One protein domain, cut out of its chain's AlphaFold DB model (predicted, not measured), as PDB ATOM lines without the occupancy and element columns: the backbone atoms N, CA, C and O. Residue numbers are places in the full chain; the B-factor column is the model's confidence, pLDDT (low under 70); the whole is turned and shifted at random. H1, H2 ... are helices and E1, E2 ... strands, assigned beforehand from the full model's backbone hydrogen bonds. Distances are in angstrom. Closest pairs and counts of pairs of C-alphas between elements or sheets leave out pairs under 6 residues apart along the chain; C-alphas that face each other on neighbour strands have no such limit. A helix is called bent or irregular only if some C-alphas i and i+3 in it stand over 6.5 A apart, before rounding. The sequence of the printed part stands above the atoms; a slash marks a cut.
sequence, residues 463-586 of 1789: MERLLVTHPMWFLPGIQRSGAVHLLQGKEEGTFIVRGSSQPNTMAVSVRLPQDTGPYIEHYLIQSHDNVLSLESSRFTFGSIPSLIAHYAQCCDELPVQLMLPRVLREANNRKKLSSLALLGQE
ATOM      1  N   MET A 463     352.806 248.609 314.950       85.51
ATOM      2  CA  MET A 463     353.854 247.592 315.107       85.51
ATOM      3  C   MET A 463     354.851 247.606 313.937       85.51
ATOM      4  O   MET A 463     356.055 247.478 314.140       85.51
ATOM      5  N   GLU A 464     354.370 247.817 312.712       85.05
ATOM      6  CA  GLU A 464     355.221 247.891 311.525       85.05
ATOM      7  C   GLU A 464     356.060 249.176 311.513       85.05
ATOM      8  O   GLU A 464     357.256 249.130 311.223       85.05
ATOM      9  N   ARG A 465     355.474 250.310 311.921       88.58
ATOM     10  CA  ARG A 465     356.226 251.557 312.123       88.58
ATOM     11  C   ARG A 465     357.308 251.381 313.183       88.58
ATOM     12  O   ARG A 465     358.441 251.780 312.937       88.58
ATOM     13  N   LEU A 466     357.002 250.756 314.323       89.59
ATOM     14  CA  LEU A 466     357.982 250.469 315.377       89.59
ATOM     15  C   LEU A 466     359.133 249.593 314.863       89.59
ATOM     16  O   LEU A 466     360.292 249.940 315.077       89.59
ATOM     17  N   LEU A 467     358.831 248.520 314.125       88.69
ATOM     18  CA  LEU A 467     359.837 247.624 313.542       88.69
ATOM     19  C   LEU A 467     360.739 248.327 312.514       88.69
ATOM     20  O   LEU A 467     361.953 248.136 312.553       88.69
ATOM     21  N   VAL A 468     360.190 249.169 311.630       87.30
ATOM     22  CA  VAL A 468     360.998 249.939 310.661       87.30
ATOM     23  C   VAL A 468     361.833 251.020 311.356       87.30
ATOM     24  O   VAL A 468     362.973 251.253 310.974       87.30
ATOM     25  N   THR A 469     361.295 251.669 312.393       87.76
ATOM     26  CA  THR A 469     361.945 252.803 313.076       87.76
ATOM     27  C   THR A 469     362.898 252.412 314.208       87.76
ATOM     28  O   THR A 469     363.515 253.299 314.802       87.76
ATOM     29  N   HIS A 470     363.060 251.115 314.499       88.67
ATOM     30  CA  HIS A 470     363.856 250.642 315.635       88.67
ATOM     31  C   HIS A 470     365.285 251.217 315.734       88.67
ATOM     32  O   HIS A 470     365.672 251.519 316.861       88.67
ATOM     33  N   PRO A 471     366.052 251.481 314.649       87.14
ATOM     34  CA  PRO A 471     367.410 252.021 314.777       87.14
ATOM     35  C   PRO A 471     367.474 253.428 315.389       87.14
ATOM     36  O   PRO A 471     368.550 253.868 315.783       87.14
ATOM     37  N   MET A 472     366.344 254.144 315.454       87.07
ATOM     38  CA  MET A 472     366.261 255.487 316.031       87.07
ATOM     39  C   MET A 472     365.868 255.469 317.509       87.07
ATOM     40  O   MET A 472     366.415 256.246 318.283       87.07
ATOM     41  N   TRP A 473     364.933 254.612 317.934       90.47
ATOM     42  CA  TRP A 473     364.453 254.593 319.327       90.47
ATOM     43  C   TRP A 473     365.078 253.485 320.190       90.47
ATOM     44  O   TRP A 473     365.042 253.591 321.416       90.47
ATOM     45  N   PHE A 474     365.671 252.449 319.589       92.15
ATOM     46  CA  PHE A 474     366.404 251.387 320.282       92.15
ATOM     47  C   PHE A 474     367.910 251.672 320.217       92.15
ATOM     48  O   PHE A 474     368.606 251.255 319.294       92.15
ATOM     49  N   LEU A 475     368.412 252.409 321.208       91.04
ATOM     50  CA  LEU A 475     369.787 252.910 321.276       91.04
ATOM     51  C   LEU A 475     370.521 252.299 322.487       91.04
ATOM     52  O   LEU A 475     370.775 252.987 323.480       91.04
ATOM     53  N   PRO A 476     370.869 250.994 322.450       86.74
ATOM     54  CA  PRO A 476     371.378 250.265 323.613       86.74
ATOM     55  C   PRO A 476     372.689 250.829 324.180       86.74
ATOM     56  O   PRO A 476     372.904 250.741 325.386       86.74
ATOM     57  N   GLY A 477     373.536 251.446 323.347       83.72
ATOM     58  CA  GLY A 477     374.802 252.057 323.771       83.72
ATOM     59  C   GLY A 477     374.678 253.405 324.495       83.72
ATOM     60  O   GLY A 477     375.678 253.908 325.006       83.72
ATOM     61  N   ILE A 478     373.486 254.011 324.553       88.90
ATOM     62  CA  ILE A 478     373.289 255.320 325.186       88.90
ATOM     63  C   ILE A 478     373.121 255.183 326.703       88.90
ATOM     64  O   ILE A 478     372.276 254.446 327.200       88.90
ATOM     65  N   GLN A 479     373.899 255.957 327.462       89.20
ATOM     66  CA  GLN A 479     373.794 256.027 328.922       89.20
ATOM     67  C   GLN A 479     372.623 256.914 329.380       89.20
ATOM     68  O   GLN A 479     372.068 257.692 328.603       89.20
ATOM     69  N   ARG A 480     372.273 256.845 330.676       89.69
ATOM     70  CA  ARG A 480     371.171 257.618 331.289       89.69
ATOM     71  C   ARG A 480     371.208 259.110 330.927       89.69
ATOM     72  O   ARG A 480     370.188 259.656 330.522       89.69
ATOM     73  N   SER A 481     372.381 259.736 331.021       88.47
ATOM     74  CA  SER A 481     372.622 261.146 330.677       88.47
ATOM     75  C   SER A 481     372.399 261.463 329.195       88.47
ATOM     76  O   SER A 481     371.790 262.479 328.878       88.47
ATOM     77  N   GLY A 482     372.834 260.585 328.286       89.37
ATOM     78  CA  GLY A 482     372.615 260.755 326.848       89.37
ATOM     79  C   GLY A 482     371.133 260.669 326.476       89.37
ATOM     80  O   GLY A 482     370.637 261.519 325.747       89.37
ATOM     81  N   ALA A 483     370.394 259.713 327.049       91.18
ATOM     82  CA  ALA A 483     368.949 259.613 326.829       91.18
ATOM     83  C   ALA A 483     368.191 260.826 327.403       91.18
ATOM     84  O   ALA A 483     367.255 261.307 326.771       91.18
ATOM     85  N   VAL A 484     368.630 261.364 328.550       89.10
ATOM     86  CA  VAL A 484     368.126 262.644 329.080       89.10
ATOM     87  C   VAL A 484     368.370 263.785 328.085       89.10
ATOM     88  O   VAL A 484     367.454 264.551 327.811       89.10
ATOM     89  N   HIS A 485     369.567 263.885 327.505       88.50
ATOM     90  CA  HIS A 485     369.898 264.966 326.576       88.50
ATOM     91  C   HIS A 485     369.096 264.906 325.263       88.50
ATOM     92  O   HIS A 485     368.577 265.926 324.822       88.50
ATOM     93  N   LEU A 486     368.922 263.720 324.665       88.54
ATOM     94  CA  LEU A 486     368.184 263.568 323.400       88.54
ATOM     95  C   LEU A 486     366.658 263.742 323.546       88.54
ATOM     96  O   LEU A 486     365.989 264.106 322.577       88.54
ATOM     97  N   LEU A 487     366.106 263.495 324.740       88.52
ATOM     98  CA  LEU A 487     364.681 263.673 325.053       88.52
ATOM     99  C   LEU A 487     364.342 265.073 325.604       88.52
ATOM    100  O   LEU A 487     363.165 265.434 325.689       88.52
ATOM    101  N   GLN A 488     365.337 265.897 325.943       84.20
ATOM    102  CA  GLN A 488     365.117 267.309 326.267       84.20
ATOM    103  C   GLN A 488     364.576 268.067 325.042       84.20
ATOM    104  O   GLN A 488     364.979 267.843 323.903       84.20
ATOM    105  N   GLY A 489     363.601 268.949 325.277       79.50
ATOM    106  CA  GLY A 489     362.919 269.712 324.225       79.50
ATOM    107  C   GLY A 489     361.935 268.911 323.357       79.50
ATOM    108  O   GLY A 489     361.353 269.489 322.446       79.50
ATOM    109  N   LYS A 490     361.723 267.610 323.611       85.16
ATOM    110  CA  LYS A 490     360.792 266.761 322.836       85.16
ATOM    111  C   LYS A 490     359.370 266.768 323.397       85.16
ATOM    112  O   LYS A 490     359.178 267.095 324.573       85.16
ATOM    113  N   GLU A 491     358.417 266.377 322.544       85.93
ATOM    114  CA  GLU A 491     357.004 266.156 322.890       85.93
ATOM    115  C   GLU A 491     356.860 265.095 323.995       85.93
ATOM    116  O   GLU A 491     357.667 264.166 324.095       85.93
ATOM    117  N   GLU A 492     355.845 265.241 324.841       87.83
ATOM    118  CA  GLU A 492     355.511 264.263 325.882       87.83
ATOM    119  C   GLU A 492     355.218 262.872 325.298       87.83
ATOM    120  O   GLU A 492     354.856 262.728 324.130       87.83
ATOM    121  N   GLY A 493     355.496 261.823 326.073       88.55
ATOM    122  CA  GLY A 493     355.416 260.438 325.597       88.55
ATOM    123  C   GLY A 493     356.586 259.988 324.712       88.55
ATOM    124  O   GLY A 493     356.754 258.784 324.512       88.55
ATOM    125  N   THR A 494     357.439 260.896 324.216       91.60
ATOM    126  CA  THR A 494     358.648 260.514 323.461       91.60
ATOM    127  C   THR A 494     359.579 259.647 324.310       91.60
ATOM    128  O   THR A 494     359.817 259.942 325.482       91.60
ATOM    129  N   PHE A 495     360.155 258.596 323.721       93.65
ATOM    130  CA  PHE A 495     360.969 257.623 324.450       93.65
ATOM    131  C   PHE A 495     362.241 257.192 323.709       93.65
ATOM    132  O   PHE A 495     362.322 257.243 322.483       93.65
ATOM    133  N   ILE A 496     363.221 256.714 324.482       93.93
ATOM    134  CA  ILE A 496     364.409 255.991 324.005       93.93
ATOM    135  C   ILE A 496     364.584 254.737 324.862       93.93
ATOM    136  O   ILE A 496     364.687 254.821 326.089       93.93
ATOM    137  N   VAL A 497     364.666 253.575 324.217       93.75
ATOM    138  CA  VAL A 497     365.020 252.303 324.854       93.75
ATOM    139  C   VAL A 497     366.533 252.125 324.777       93.75
ATOM    140  O   VAL A 497     367.109 252.149 323.691       93.75
ATOM    141  N   ARG A 498     367.186 251.950 325.925       92.87
ATOM    142  CA  ARG A 498     368.651 251.877 326.054       92.87
ATOM    143  C   ARG A 498     369.098 250.722 326.948       92.87
ATOM    144  O   ARG A 498     368.279 250.103 327.626       92.87
ATOM    145  N   GLY A 499     370.403 250.460 327.005       89.53
ATOM    146  CA  GLY A 499     370.986 249.578 328.012       89.53
ATOM    147  C   GLY A 499     370.790 250.127 329.430       89.53
ATOM    148  O   GLY A 499     370.766 251.345 329.655       89.53
ATOM    149  N   SER A 500     370.635 249.223 330.395       88.36
ATOM    150  CA  SER A 500     370.727 249.551 331.819       88.36
ATOM    151  C   SER A 500     372.189 249.566 332.277       88.36
ATOM    152  O   SER A 500     373.086 249.129 331.562       88.36
ATOM    153  N   SER A 501     372.427 250.063 333.490       84.05
ATOM    154  CA  SER A 501     373.681 249.839 334.222       84.05
ATOM    155  C   SER A 501     373.628 248.601 335.125       84.05
ATOM    156  O   SER A 501     374.663 248.190 335.640       84.05
ATOM    157  N   GLN A 502     372.445 248.010 335.335       83.55
ATOM    158  CA  GLN A 502     372.289 246.718 336.007       83.55
ATOM    159  C   GLN A 502     372.425 245.565 334.989       83.55
ATOM    160  O   GLN A 502     371.948 245.702 333.858       83.55
ATOM    161  N   PRO A 503     373.036 244.422 335.357       76.59
ATOM    162  CA  PRO A 503     373.198 243.278 334.457       76.59
ATOM    163  C   PRO A 503     371.844 242.705 334.012       76.59
ATOM    164  O   PRO A 503     370.873 242.753 334.759       76.59
ATOM    165  N   ASN A 504     371.788 242.161 332.792       78.89
ATOM    166  CA  ASN A 504     370.604 241.531 332.183       78.89
ATOM    167  C   ASN A 504     369.313 242.385 332.179       78.89
ATOM    168  O   ASN A 504     368.214 241.849 332.050       78.89
ATOM    169  N   THR A 505     369.429 243.715 332.263       87.78
ATOM    170  CA  THR A 505     368.288 244.636 332.152       87.78
ATOM    171  C   THR A 505     368.527 245.706 331.086       87.78
ATOM    172  O   THR A 505     369.658 246.056 330.737       87.78
ATOM    173  N   MET A 506     367.435 246.255 330.568       91.98
ATOM    174  CA  MET A 506     367.423 247.448 329.717       91.98
ATOM    175  C   MET A 506     366.666 248.575 330.434       91.98
ATOM    176  O   MET A 506     366.281 248.422 331.590       91.98
ATOM    177  N   ALA A 507     366.468 249.729 329.798       92.95
ATOM    178  CA  ALA A 507     365.645 250.799 330.357       92.95
ATOM    179  C   ALA A 507     364.914 251.589 329.267       92.95
ATOM    180  O   ALA A 507     365.546 252.066 328.319       92.95
ATOM    181  N   VAL A 508     363.607 251.799 329.438       93.90
ATOM    182  CA  VAL A 508     362.861 252.815 328.685       93.90
ATOM    183  C   VAL A 508     363.075 254.151 329.385       93.90
ATOM    184  O   VAL A 508     362.772 254.291 330.566       93.90
ATOM    185  N   SER A 509     363.615 255.134 328.673       93.34
ATOM    186  CA  SER A 509     363.679 256.528 329.123       93.34
ATOM    187  C   SER A 509     362.518 257.277 328.477       93.34
ATOM    188  O   SER A 509     362.399 257.208 327.255       93.34
ATOM    189  N   VAL A 510     361.665 257.941 329.259       92.90
ATOM    190  CA  VAL A 510     360.389 258.517 328.788       92.90
ATOM    191  C   VAL A 510     360.291 259.992 329.152       92.90
ATOM    192  O   VAL A 510     360.642 260.407 330.256       92.90
ATOM    193  N   ARG A 511     359.794 260.785 328.206       89.76
ATOM    194  CA  ARG A 511     359.547 262.217 328.325       89.76
ATOM    195  C   ARG A 511     358.219 262.494 329.033       89.76
ATOM    196  O   ARG A 511     357.165 262.234 328.458       89.76
ATOM    197  N   LEU A 512     358.275 263.033 330.252       86.68
ATOM    198  CA  LEU A 512     357.087 263.329 331.063       86.68
ATOM    199  C   LEU A 512     356.640 264.802 330.945       86.68
ATOM    200  O   LEU A 512     357.458 265.651 330.568       86.68
ATOM    201  N   PRO A 513     355.381 265.124 331.305       80.63
ATOM    202  CA  PRO A 513     354.937 266.496 331.554       80.63
ATOM    203  C   PRO A 513     355.775 267.181 332.649       80.63
ATOM    204  O   PRO A 513     356.304 266.525 333.551       80.63
ATOM    205  N   GLN A 514     355.903 268.511 332.587       70.33
ATOM    206  CA  GLN A 514     356.746 269.295 333.516       70.33
ATOM    207  C   GLN A 514     356.232 269.277 334.967       70.33
ATOM    208  O   GLN A 514     356.987 269.502 335.909       70.33
ATOM    209  N   ASP A 515     354.947 268.997 335.128       67.72
ATOM    210  CA  ASP A 515     354.160 268.980 336.358       67.72
ATOM    211  C   ASP A 515     354.146 267.613 337.072       67.72
ATOM    212  O   ASP A 515     353.708 267.527 338.217       67.72
ATOM    213  N   THR A 516     354.675 266.551 336.447       60.43
ATOM    214  CA  THR A 516     354.712 265.190 337.031       60.43
ATOM    215  C   THR A 516     355.962 264.922 337.893       60.43
ATOM    216  O   THR A 516     356.000 263.943 338.634       60.43
ATOM    217  N   GLY A 517     356.974 265.798 337.859       63.72
ATOM    218  CA  GLY A 517     358.196 265.679 338.666       63.72
ATOM    219  C   GLY A 517     359.467 265.699 337.805       63.72
ATOM    220  O   GLY A 517     359.683 266.675 337.085       63.72
ATOM    221  N   PRO A 518     360.356 264.688 337.871       67.18
ATOM    222  CA  PRO A 518     361.538 264.650 337.016       67.18
ATOM    223  C   PRO A 518     361.127 264.564 335.536       67.18
ATOM    224  O   PRO A 518     360.575 263.576 335.071       67.18
ATOM    225  N   TYR A 519     361.457 265.615 334.782       79.33
ATOM    226  CA  TYR A 519     361.022 265.885 333.398       79.33
ATOM    227  C   TYR A 519     361.323 264.765 332.369       79.33
ATOM    228  O   TYR A 519     360.839 264.800 331.233       79.33
ATOM    229  N   ILE A 520     362.171 263.800 332.743       88.28
ATOM    230  CA  ILE A 520     362.463 262.558 332.020       88.28
ATOM    231  C   ILE A 520     362.665 261.457 333.072       88.28
ATOM    232  O   ILE A 520     363.592 261.547 333.882       88.28
ATOM    233  N   GLU A 521     361.840 260.411 333.037       88.74
ATOM    234  CA  GLU A 521     361.978 259.232 333.903       88.74
ATOM    235  C   GLU A 521     362.611 258.046 333.166       88.74
ATOM    236  O   GLU A 521     362.767 258.048 331.941       88.74
ATOM    237  N   HIS A 522     363.026 257.032 333.932       91.26
ATOM    238  CA  HIS A 522     363.574 255.791 333.389       91.26
ATOM    239  C   HIS A 522     362.998 254.585 334.122       91.26
ATOM    240  O   HIS A 522     363.234 254.427 335.317       91.26
ATOM    241  N   TYR A 523     362.339 253.708 333.377       92.06
ATOM    242  CA  TYR A 523     361.767 252.459 333.870       92.06
ATOM    243  C   TYR A 523     362.653 251.320 333.376       92.06
ATOM    244  O   TYR A 523     362.936 251.236 332.174       92.06
ATOM    245  N   LEU A 524     363.151 250.475 334.280       92.50
ATOM    246  CA  LEU A 524     363.958 249.332 333.865       92.50
ATOM    247  C   LEU A 524     363.080 248.306 333.140       92.50
ATOM    248  O   LEU A 524     361.907 248.139 333.460       92.50
ATOM    249  N   ILE A 525     363.662 247.622 332.161       92.80
ATOM    250  CA  ILE A 525     363.094 246.433 331.528       92.80
ATOM    251  C   ILE A 525     363.877 245.246 332.078       92.80
ATOM    252  O   ILE A 525     365.085 245.144 331.849       92.80
ATOM    253  N   GLN A 526     363.196 244.358 332.787       88.18
ATOM    254  CA  GLN A 526     363.757 243.099 333.256       88.18
ATOM    255  C   GLN A 526     363.618 242.041 332.154       88.18
ATOM    256  O   GLN A 526     362.606 242.001 331.454       88.18
ATOM    257  N   SER A 527     364.652 241.216 331.972       85.54
ATOM    258  CA  SER A 527     364.711 240.179 330.935       85.54
ATOM    259  C   SER A 527     365.017 238.826 331.573       85.54
ATOM    260  O   SER A 527     366.178 238.504 331.825       85.54
ATOM    261  N   HIS A 528     363.979 238.028 331.812       80.82
ATOM    262  CA  HIS A 528     364.073 236.701 332.425       80.82
ATOM    263  C   HIS A 528     363.547 235.655 331.435       80.82
ATOM    264  O   HIS A 528     362.436 235.799 330.943       80.82
ATOM    265  N   ASP A 529     364.334 234.626 331.111       79.71
ATOM    266  CA  ASP A 529     363.932 233.489 330.258       79.71
ATOM    267  C   ASP A 529     363.231 233.876 328.932       79.71
ATOM    268  O   ASP A 529     362.188 233.339 328.564       79.71
ATOM    269  N   ASN A 530     363.818 234.835 328.200       77.15
ATOM    270  CA  ASN A 530     363.283 235.461 326.974       77.15
ATOM    271  C   ASN A 530     361.945 236.218 327.138       77.15
ATOM    272  O   ASN A 530     361.358 236.659 326.146       77.15
ATOM    273  N   VAL A 531     361.488 236.427 328.372       83.41
ATOM    274  CA  VAL A 531     360.335 237.257 328.721       83.41
ATOM    275  C   VAL A 531     360.810 238.627 329.197       83.41
ATOM    276  O   VAL A 531     361.652 238.746 330.088       83.41
ATOM    277  N   LEU A 532     360.244 239.674 328.599       88.23
ATOM    278  CA  LEU A 532     360.529 241.072 328.910       88.23
ATOM    279  C   LEU A 532     359.361 241.681 329.685       88.23
ATOM    280  O   LEU A 532     358.215 241.560 329.259       88.23
ATOM    281  N   SER A 533     359.638 242.386 330.773       88.86
ATOM    282  CA  SER A 533     358.644 243.149 331.543       88.86
ATOM    283  C   SER A 533     359.256 244.464 332.019       88.86
ATOM    284  O   SER A 533     360.479 244.570 332.109       88.86
ATOM    285  N   LEU A 534     358.448 245.480 332.339       89.48
ATOM    286  CA  LEU A 534     358.985 246.614 333.103       89.48
ATOM    287  C   LEU A 534     359.231 246.187 334.561       89.48
ATOM    288  O   LEU A 534     358.626 245.245 335.073       89.48
ATOM    289  N   GLU A 535     360.142 246.864 335.243       80.42
ATOM    290  CA  GLU A 535     360.337 246.715 336.682       80.42
ATOM    291  C   GLU A 535     359.054 247.111 337.432       80.42
ATOM    292  O   GLU A 535     358.446 248.135 337.136       80.42
ATOM    293  N   SER A 536     358.622 246.266 338.375       67.54
ATOM    294  CA  SER A 536     357.292 246.265 339.026       67.54
ATOM    295  C   SER A 536     356.071 245.929 338.142       67.54
ATOM    296  O   SER A 536     354.961 245.833 338.666       67.54
ATOM    297  N   SER A 537     356.265 245.653 336.848       81.63
ATOM    298  CA  SER A 537     355.191 245.266 335.922       81.63
ATOM    299  C   SER A 537     354.644 243.864 336.167       81.63
ATOM    300  O   SER A 537     355.383 242.952 336.545       81.63
ATOM    301  N   ARG A 538     353.363 243.662 335.840       76.93
ATOM    302  CA  ARG A 538     352.782 242.315 335.653       76.93
ATOM    303  C   ARG A 538     352.714 241.876 334.187       76.93
ATOM    304  O   ARG A 538     352.366 240.726 333.926       76.93
ATOM    305  N   PHE A 539     353.030 242.752 333.233       83.59
ATOM    306  CA  PHE A 539     352.897 242.461 331.807       83.59
ATOM    307  C   PHE A 539     354.192 241.904 331.204       83.59
ATOM    308  O   PHE A 539     355.269 242.490 331.305       83.59
ATOM    309  N   THR A 540     354.053 240.753 330.548       86.71
ATOM    310  CA  THR A 540     355.142 239.937 330.001       86.71
ATOM    311  C   THR A 540     355.096 239.905 328.475       86.71
ATOM    312  O   THR A 540     354.101 239.470 327.891       86.71
ATOM    313  N   PHE A 541     356.181 240.311 327.820       89.20
ATOM    314  CA  PHE A 541     356.268 240.495 326.371       89.20
ATOM    315  C   PHE A 541     357.392 239.650 325.763       89.20
ATOM    316  O   PHE A 541     358.507 239.626 326.274       89.20
ATOM    317  N   GLY A 542     357.127 239.007 324.621       85.71
ATOM    318  CA  GLY A 542     358.134 238.223 323.887       85.71
ATOM    319  C   GLY A 542     359.085 239.044 323.003       85.71
ATOM    320  O   GLY A 542     359.934 238.470 322.329       85.71
ATOM    321  N   SER A 543     358.934 240.374 322.933       89.40
ATOM    322  CA  SER A 543     359.868 241.251 322.211       89.40
ATOM    323  C   SER A 543     359.786 242.708 322.684       89.40
ATOM    324  O   SER A 543     358.728 243.162 323.131       89.40
ATOM    325  N   ILE A 544     360.878 243.468 322.531       90.69
ATOM    326  CA  ILE A 544     360.905 244.910 322.837       90.69
ATOM    327  C   ILE A 544     359.880 245.692 321.984       90.69
ATOM    328  O   ILE A 544     359.135 246.478 322.567       90.69
ATOM    329  N   PRO A 545     359.745 245.480 320.653       91.28
ATOM    330  CA  PRO A 545     358.683 246.122 319.875       91.28
ATOM    331  C   PRO A 545     357.268 245.816 320.387       91.28
ATOM    332  O   PRO A 545     356.426 246.704 320.356       91.28
ATOM    333  N   SER A 546     357.005 244.610 320.910       88.31
ATOM    334  CA  SER A 546     355.710 244.264 321.524       88.31
ATOM    335  C   SER A 546     355.457 245.021 322.832       88.31
ATOM    336  O   SER A 546     354.359 245.535 323.027       88.31
ATOM    337  N   LEU A 547     356.473 245.130 323.697       91.73
ATOM    338  CA  LEU A 547     356.420 245.915 324.939       91.73
ATOM    339  C   LEU A 547     356.121 247.389 324.631       91.73
ATOM    340  O   LEU A 547     355.214 247.985 325.208       91.73
ATOM    341  N   ILE A 548     356.845 247.968 323.671       91.95
ATOM    342  CA  ILE A 548     356.660 249.364 323.266       91.95
ATOM    343  C   ILE A 548     355.312 249.575 322.566       91.95
ATOM    344  O   ILE A 548     354.654 250.572 322.843       91.95
ATOM    345  N   ALA A 549     354.847 248.643 321.728       90.23
ATOM    346  CA  ALA A 549     353.524 248.724 321.103       90.23
ATOM    347  C   ALA A 549     352.387 248.718 322.138       90.23
ATOM    348  O   ALA A 549     351.430 249.471 321.976       90.23
ATOM    349  N   HIS A 550     352.510 247.928 323.211       88.57
ATOM    350  CA  HIS A 550     351.546 247.907 324.313       88.57
ATOM    351  C   HIS A 550     351.489 249.253 325.045       88.57
ATOM    352  O   HIS A 550     350.425 249.863 325.125       88.57
ATOM    353  N   TYR A 551     352.627 249.777 325.511       89.37
ATOM    354  CA  TYR A 551     352.647 251.065 326.220       89.37
ATOM    355  C   TYR A 551     352.433 252.287 325.306       89.37
ATOM    356  O   TYR A 551     352.138 253.377 325.792       89.37
ATOM    357  N   ALA A 552     352.511 252.107 323.984       89.02
ATOM    358  CA  ALA A 552     352.063 253.078 322.985       89.02
ATOM    359  C   ALA A 552     350.554 252.999 322.672       89.02
ATOM    360  O   ALA A 552     350.044 253.823 321.913       89.02
ATOM    361  N   GLN A 553     349.828 252.043 323.260       84.59
ATOM    362  CA  GLN A 553     348.366 251.912 323.183       84.59
ATOM    363  C   GLN A 553     347.681 252.082 324.552       84.59
ATOM    364  O   GLN A 553     346.548 252.550 324.596       84.59
ATOM    365  N   CYS A 554     348.367 251.761 325.657       76.55
ATOM    366  CA  CYS A 554     347.839 251.810 327.022       76.55
ATOM    367  C   CYS A 554     348.856 252.412 328.011       76.55
ATOM    368  O   CYS A 554     349.930 251.854 328.229       76.55
ATOM    369  N   CYS A 555     348.491 253.500 328.694       76.33
ATOM    370  CA  CYS A 555     349.272 254.124 329.774       76.33
ATOM    371  C   CYS A 555     349.028 253.467 331.157       76.33
ATOM    372  O   CYS A 555     348.797 254.158 332.144       76.33
ATOM    373  N   ASP A 556     349.020 252.127 331.240       75.68
ATOM    374  CA  ASP A 556     348.561 251.412 332.456       75.68
ATOM    375  C   ASP A 556     349.576 251.437 333.619       75.68
ATOM    376  O   ASP A 556     349.187 251.472 334.785       75.68
ATOM    377  N   GLU A 557     350.876 251.447 333.302       78.08
ATOM    378  CA  GLU A 557     351.984 251.461 334.281       78.08
ATOM    379  C   GLU A 557     352.967 252.631 334.063       78.08
ATOM    380  O   GLU A 557     353.921 252.790 334.819       78.08
ATOM    381  N   LEU A 558     352.728 253.468 333.046       84.27
ATOM    382  CA  LEU A 558     353.515 254.667 332.742       84.27
ATOM    383  C   LEU A 558     352.618 255.908 332.858       84.27
ATOM    384  O   LEU A 558     351.509 255.883 332.322       84.27
ATOM    385  N   PRO A 559     353.073 257.017 333.476       80.58
ATOM    386  CA  PRO A 559     352.256 258.222 333.658       80.58
ATOM    387  C   PRO A 559     351.915 258.949 332.343       80.58
ATOM    388  O   PRO A 559     351.059 259.829 332.332       80.58
ATOM    389  N   VAL A 560     352.555 258.570 331.231       85.76
ATOM    390  CA  VAL A 560     352.261 259.040 329.874       85.76
ATOM    391  C   VAL A 560     352.311 257.863 328.893       85.76
ATOM    392  O   VAL A 560     353.090 256.924 329.069       85.76
ATOM    393  N   GLN A 561     351.476 257.903 327.856       89.50
ATOM    394  CA  GLN A 561     351.470 256.918 326.770       89.50
ATOM    395  C   GLN A 561     352.707 257.099 325.879       89.50
ATOM    396  O   GLN A 561     353.095 258.227 325.575       89.50
ATOM    397  N   LEU A 562     353.333 256.004 325.441       91.09
ATOM    398  CA  LEU A 562     354.525 256.088 324.594       91.09
ATOM    399  C   LEU A 562     354.169 256.561 323.182       91.09
ATOM    400  O   LEU A 562     353.291 256.007 322.522       91.09
ATOM    401  N   MET A 563     354.891 257.559 322.680       89.39
ATOM    402  CA  MET A 563     354.645 258.153 321.369       89.39
ATOM    403  C   MET A 563     355.920 258.176 320.528       89.39
ATOM    404  O   MET A 563     356.981 258.619 320.966       89.39
ATOM    405  N   LEU A 564     355.815 257.699 319.283       87.85
ATOM    406  CA  LEU A 564     356.864 257.904 318.283       87.85
ATOM    407  C   LEU A 564     356.898 259.389 317.875       87.85
ATOM    408  O   LEU A 564     355.824 259.930 317.577       87.85
ATOM    409  N   PRO A 565     358.090 260.015 317.788       83.20
ATOM    410  CA  PRO A 565     358.269 261.393 317.334       83.20
ATOM    411  C   PRO A 565     357.450 261.758 316.094       83.20
ATOM    412  O   PRO A 565     357.383 260.991 315.130       83.20
ATOM    413  N   ARG A 566     356.876 262.964 316.094       76.78
ATOM    414  CA  ARG A 566     355.941 263.490 315.089       76.78
ATOM    415  C   ARG A 566     356.351 263.211 313.637       76.78
ATOM    416  O   ARG A 566     355.527 262.738 312.862       76.78
ATOM    417  N   VAL A 567     357.626 263.383 313.283       82.21
ATOM    418  CA  VAL A 567     358.149 263.143 311.919       82.21
ATOM    419  C   VAL A 567     357.982 261.679 311.460       82.21
ATOM    420  O   VAL A 567     357.752 261.418 310.281       82.21
ATOM    421  N   LEU A 568     358.030 260.716 312.388       83.69
ATOM    422  CA  LEU A 568     357.784 259.284 312.143       83.69
ATOM    423  C   LEU A 568     356.279 258.948 312.134       83.69
ATOM    424  O   LEU A 568     355.834 257.983 311.508       83.69
ATOM    425  N   ARG A 569     355.475 259.767 312.817       83.16
ATOM    426  CA  ARG A 569     354.009 259.690 312.851       83.16
ATOM    427  C   ARG A 569     353.385 260.234 311.553       83.16
ATOM    428  O   ARG A 569     352.434 259.648 311.041       83.16
ATOM    429  N   GLU A 570     353.987 261.267 310.966       78.96
ATOM    430  CA  GLU A 570     353.575 261.939 309.718       78.96
ATOM    431  C   GLU A 570     354.249 261.379 308.443       78.96
ATOM    432  O   GLU A 570     354.052 261.885 307.334       78.96
ATOM    433  N   ALA A 571     355.048 260.315 308.555       80.34
ATOM    434  CA  ALA A 571     355.612 259.631 307.395       80.34
ATOM    435  C   ALA A 571     354.545 258.763 306.692       80.34
ATOM    436  O   ALA A 571     354.146 257.710 307.184       80.34
ATOM    437  N   ASN A 572     354.104 259.212 305.515       77.69
ATOM    438  CA  ASN A 572     353.015 258.648 304.704       77.69
ATOM    439  C   ASN A 572     353.402 257.446 303.817       77.69
ATOM    440  O   ASN A 572     352.560 256.918 303.096       77.69
ATOM    441  N   ASN A 573     354.668 257.017 303.821       80.37
ATOM    442  CA  ASN A 573     355.162 255.948 302.950       80.37
ATOM    443  C   ASN A 573     356.254 255.130 303.656       80.37
ATOM    444  O   ASN A 573     357.131 255.694 304.315       80.37
ATOM    445  N   ARG A 574     356.257 253.804 303.454       84.10
ATOM    446  CA  ARG A 574     357.301 252.881 303.938       84.10
ATOM    447  C   ARG A 574     358.705 253.356 303.556       84.10
ATOM    448  O   ARG A 574     359.578 253.371 304.411       84.10
ATOM    449  N   LYS A 575     358.905 253.819 302.313       83.50
ATOM    450  CA  LYS A 575     360.198 254.342 301.831       83.50
ATOM    451  C   LYS A 575     360.673 255.553 302.651       83.50
ATOM    452  O   LYS A 575     361.851 255.626 302.975       83.50
ATOM    453  N   LYS A 576     359.754 256.449 303.045       83.43
ATOM    454  CA  LYS A 576     360.033 257.633 303.886       83.43
ATOM    455  C   LYS A 576     360.339 257.250 305.341       83.43
ATOM    456  O   LYS A 576     361.201 257.858 305.962       83.43
ATOM    457  N   LEU A 577     359.679 256.219 305.876       86.14
ATOM    458  CA  LEU A 577     360.029 255.648 307.185       86.14
ATOM    459  C   LEU A 577     361.411 254.983 307.167       86.14
ATOM    460  O   LEU A 577     362.193 255.197 308.089       86.14
ATOM    461  N   SER A 578     361.733 254.217 306.120       85.08
ATOM    462  CA  SER A 578     363.043 253.576 305.970       85.08
ATOM    463  C   SER A 578     364.175 254.589 305.783       85.08
ATOM    464  O   SER A 578     365.220 254.422 306.403       85.08
ATOM    465  N   SER A 579     363.986 255.655 304.994       85.45
ATOM    466  CA  SER A 579     365.022 256.686 304.830       85.45
ATOM    467  C   SER A 579     365.268 257.487 306.111       85.45
ATOM    468  O   SER A 579     366.417 257.783 306.416       85.45
ATOM    469  N   LEU A 580     364.226 257.762 306.907       85.67
ATOM    470  CA  LEU A 580     364.387 258.336 308.247       85.67
ATOM    471  C   LEU A 580     365.107 257.361 309.195       85.67
ATOM    472  O   LEU A 580     366.024 257.770 309.902       85.67
ATOM    473  N   ALA A 581     364.765 256.068 309.164       86.02
ATOM    474  CA  ALA A 581     365.400 255.048 310.001       86.02
ATOM    475  C   ALA A 581     366.906 254.869 309.747       86.02
ATOM    476  O   ALA A 581     367.631 254.517 310.678       86.02
ATOM    477  N   LEU A 582     367.394 255.164 308.535       85.66
ATOM    478  CA  LEU A 582     368.827 255.144 308.211       85.66
ATOM    479  C   LEU A 582     369.650 256.201 308.967       85.66
ATOM    480  O   LEU A 582     370.860 256.031 309.078       85.66
ATOM    481  N   LEU A 583     369.032 257.252 309.524       83.87
ATOM    482  CA  LEU A 583     369.746 258.213 310.377       83.87
ATOM    483  C   LEU A 583     370.117 257.608 311.746       83.87
ATOM    484  O   LEU A 583     371.035 258.103 312.398       83.87
ATOM    485  N   GLY A 584     369.428 256.553 312.199       85.37
ATOM    486  CA  GLY A 584     369.711 255.879 313.469       85.37
ATOM    487  C   GLY A 584     369.766 256.848 314.658       85.37
ATOM    488  O   GLY A 584     368.808 257.570 314.926       85.37
ATOM    489  N   GLN A 585     370.903 256.911 315.353       82.21
ATOM    490  CA  GLN A 585     371.112 257.865 316.449       82.21
ATOM    491  C   GLN A 585     371.115 259.337 315.983       82.21
ATOM    492  O   GLN A 585     370.591 260.195 316.695       82.21
ATOM    493  N   GLU A 586     371.617 259.639 314.782       81.91
ATOM    494  CA  GLU A 586     371.679 261.010 314.244       81.91
ATOM    495  C   GLU A 586     370.304 261.581 313.871       81.91
ATOM    496  O   GLU A 586     370.159 262.786 313.655       81.91
TER     497      GLU A 586
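What this domain is: This is residues 463 to 586 of the 1789 residues of the protein "Protein sprint" of Drosophila melanogaster (UniProt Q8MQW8). A strongly twisted sheet of four strands has H2 packed on one side and H3 on the other. Beyond its E1 edge, H1 and H5 lie side by side, with small H4 near both. The printed part has 124 residues, in the order H1 H2 E1 E2 E3 E4 H3 H4 H5; the sheet, E1 E2 E3 E4, is antiparallel and the class is mixed. It is compact, with a radius of gyration of the C-alphas of 13.9 A and spans of 37 by 35 by 27 A.

How they stand to each other: E1, residues 495 to 499, E2, 505 to 511, E3, 520 to 528, and E4, 531 to 534, form a meander, each strand the antiparallel neighbour of the one before. Within hydrogen-bond range are N 496 and O 509 at 2.9 A, N 508 and O 523 at 2.9 A, and N 526 and O 533 at 2.8 A. H2, residues 480 to 487, is on the sheet at a height of 8.2 A; its closest C-alphas to E2 are Leu 487 and Arg 511, 6.3 A. H3, residues 544 to 551, is on the sheet too; its closest C-alphas to E4 are Ile 544 and Leu 532, 7.2 A. H1, residues 463 to 473, only grazes the sheet with residues 470 to 473. H1 touches H3, with C-alphas 463 and 549 closest at 6.1 A, opposite ways at a steep tilt of 69.9 degrees, only just short of about perpendicular. H1 touches H5, residues 574 to 581, the same way at a shallow tilt of 23 degrees, with C-alphas 469 and 581 closest at 5.1 A. H4, residues 566 to 569, is close to H5 but not clearly touching, with C-alphas 568 and 577 closest at 6.5 A. In H2, H3 and H5 every O i to N i+4 pair is within hydrogen-bond range, in H1 4 of 7; H4 is too short for one.

Where its parts are: H1 begins at C-alpha 463 (353.854, 247.592, 315.107) and is irregular: C-alphas 468 and 471 are 7.9 A apart. E3 is 25.9 A long, E2 20.0 A. H5 ends at C-alpha 581 (365.400, 255.048, 310.001).

The domain as a whole: The C-alphas farthest apart, of Pro 503 and Asn 572, are 39.1 A apart. The printed part has no cut; the link from H3 to H4, residues 552 to 565, is long. The mean pLDDT of the printed part is 85.4; residues 515 to 518 and 536 are under 70.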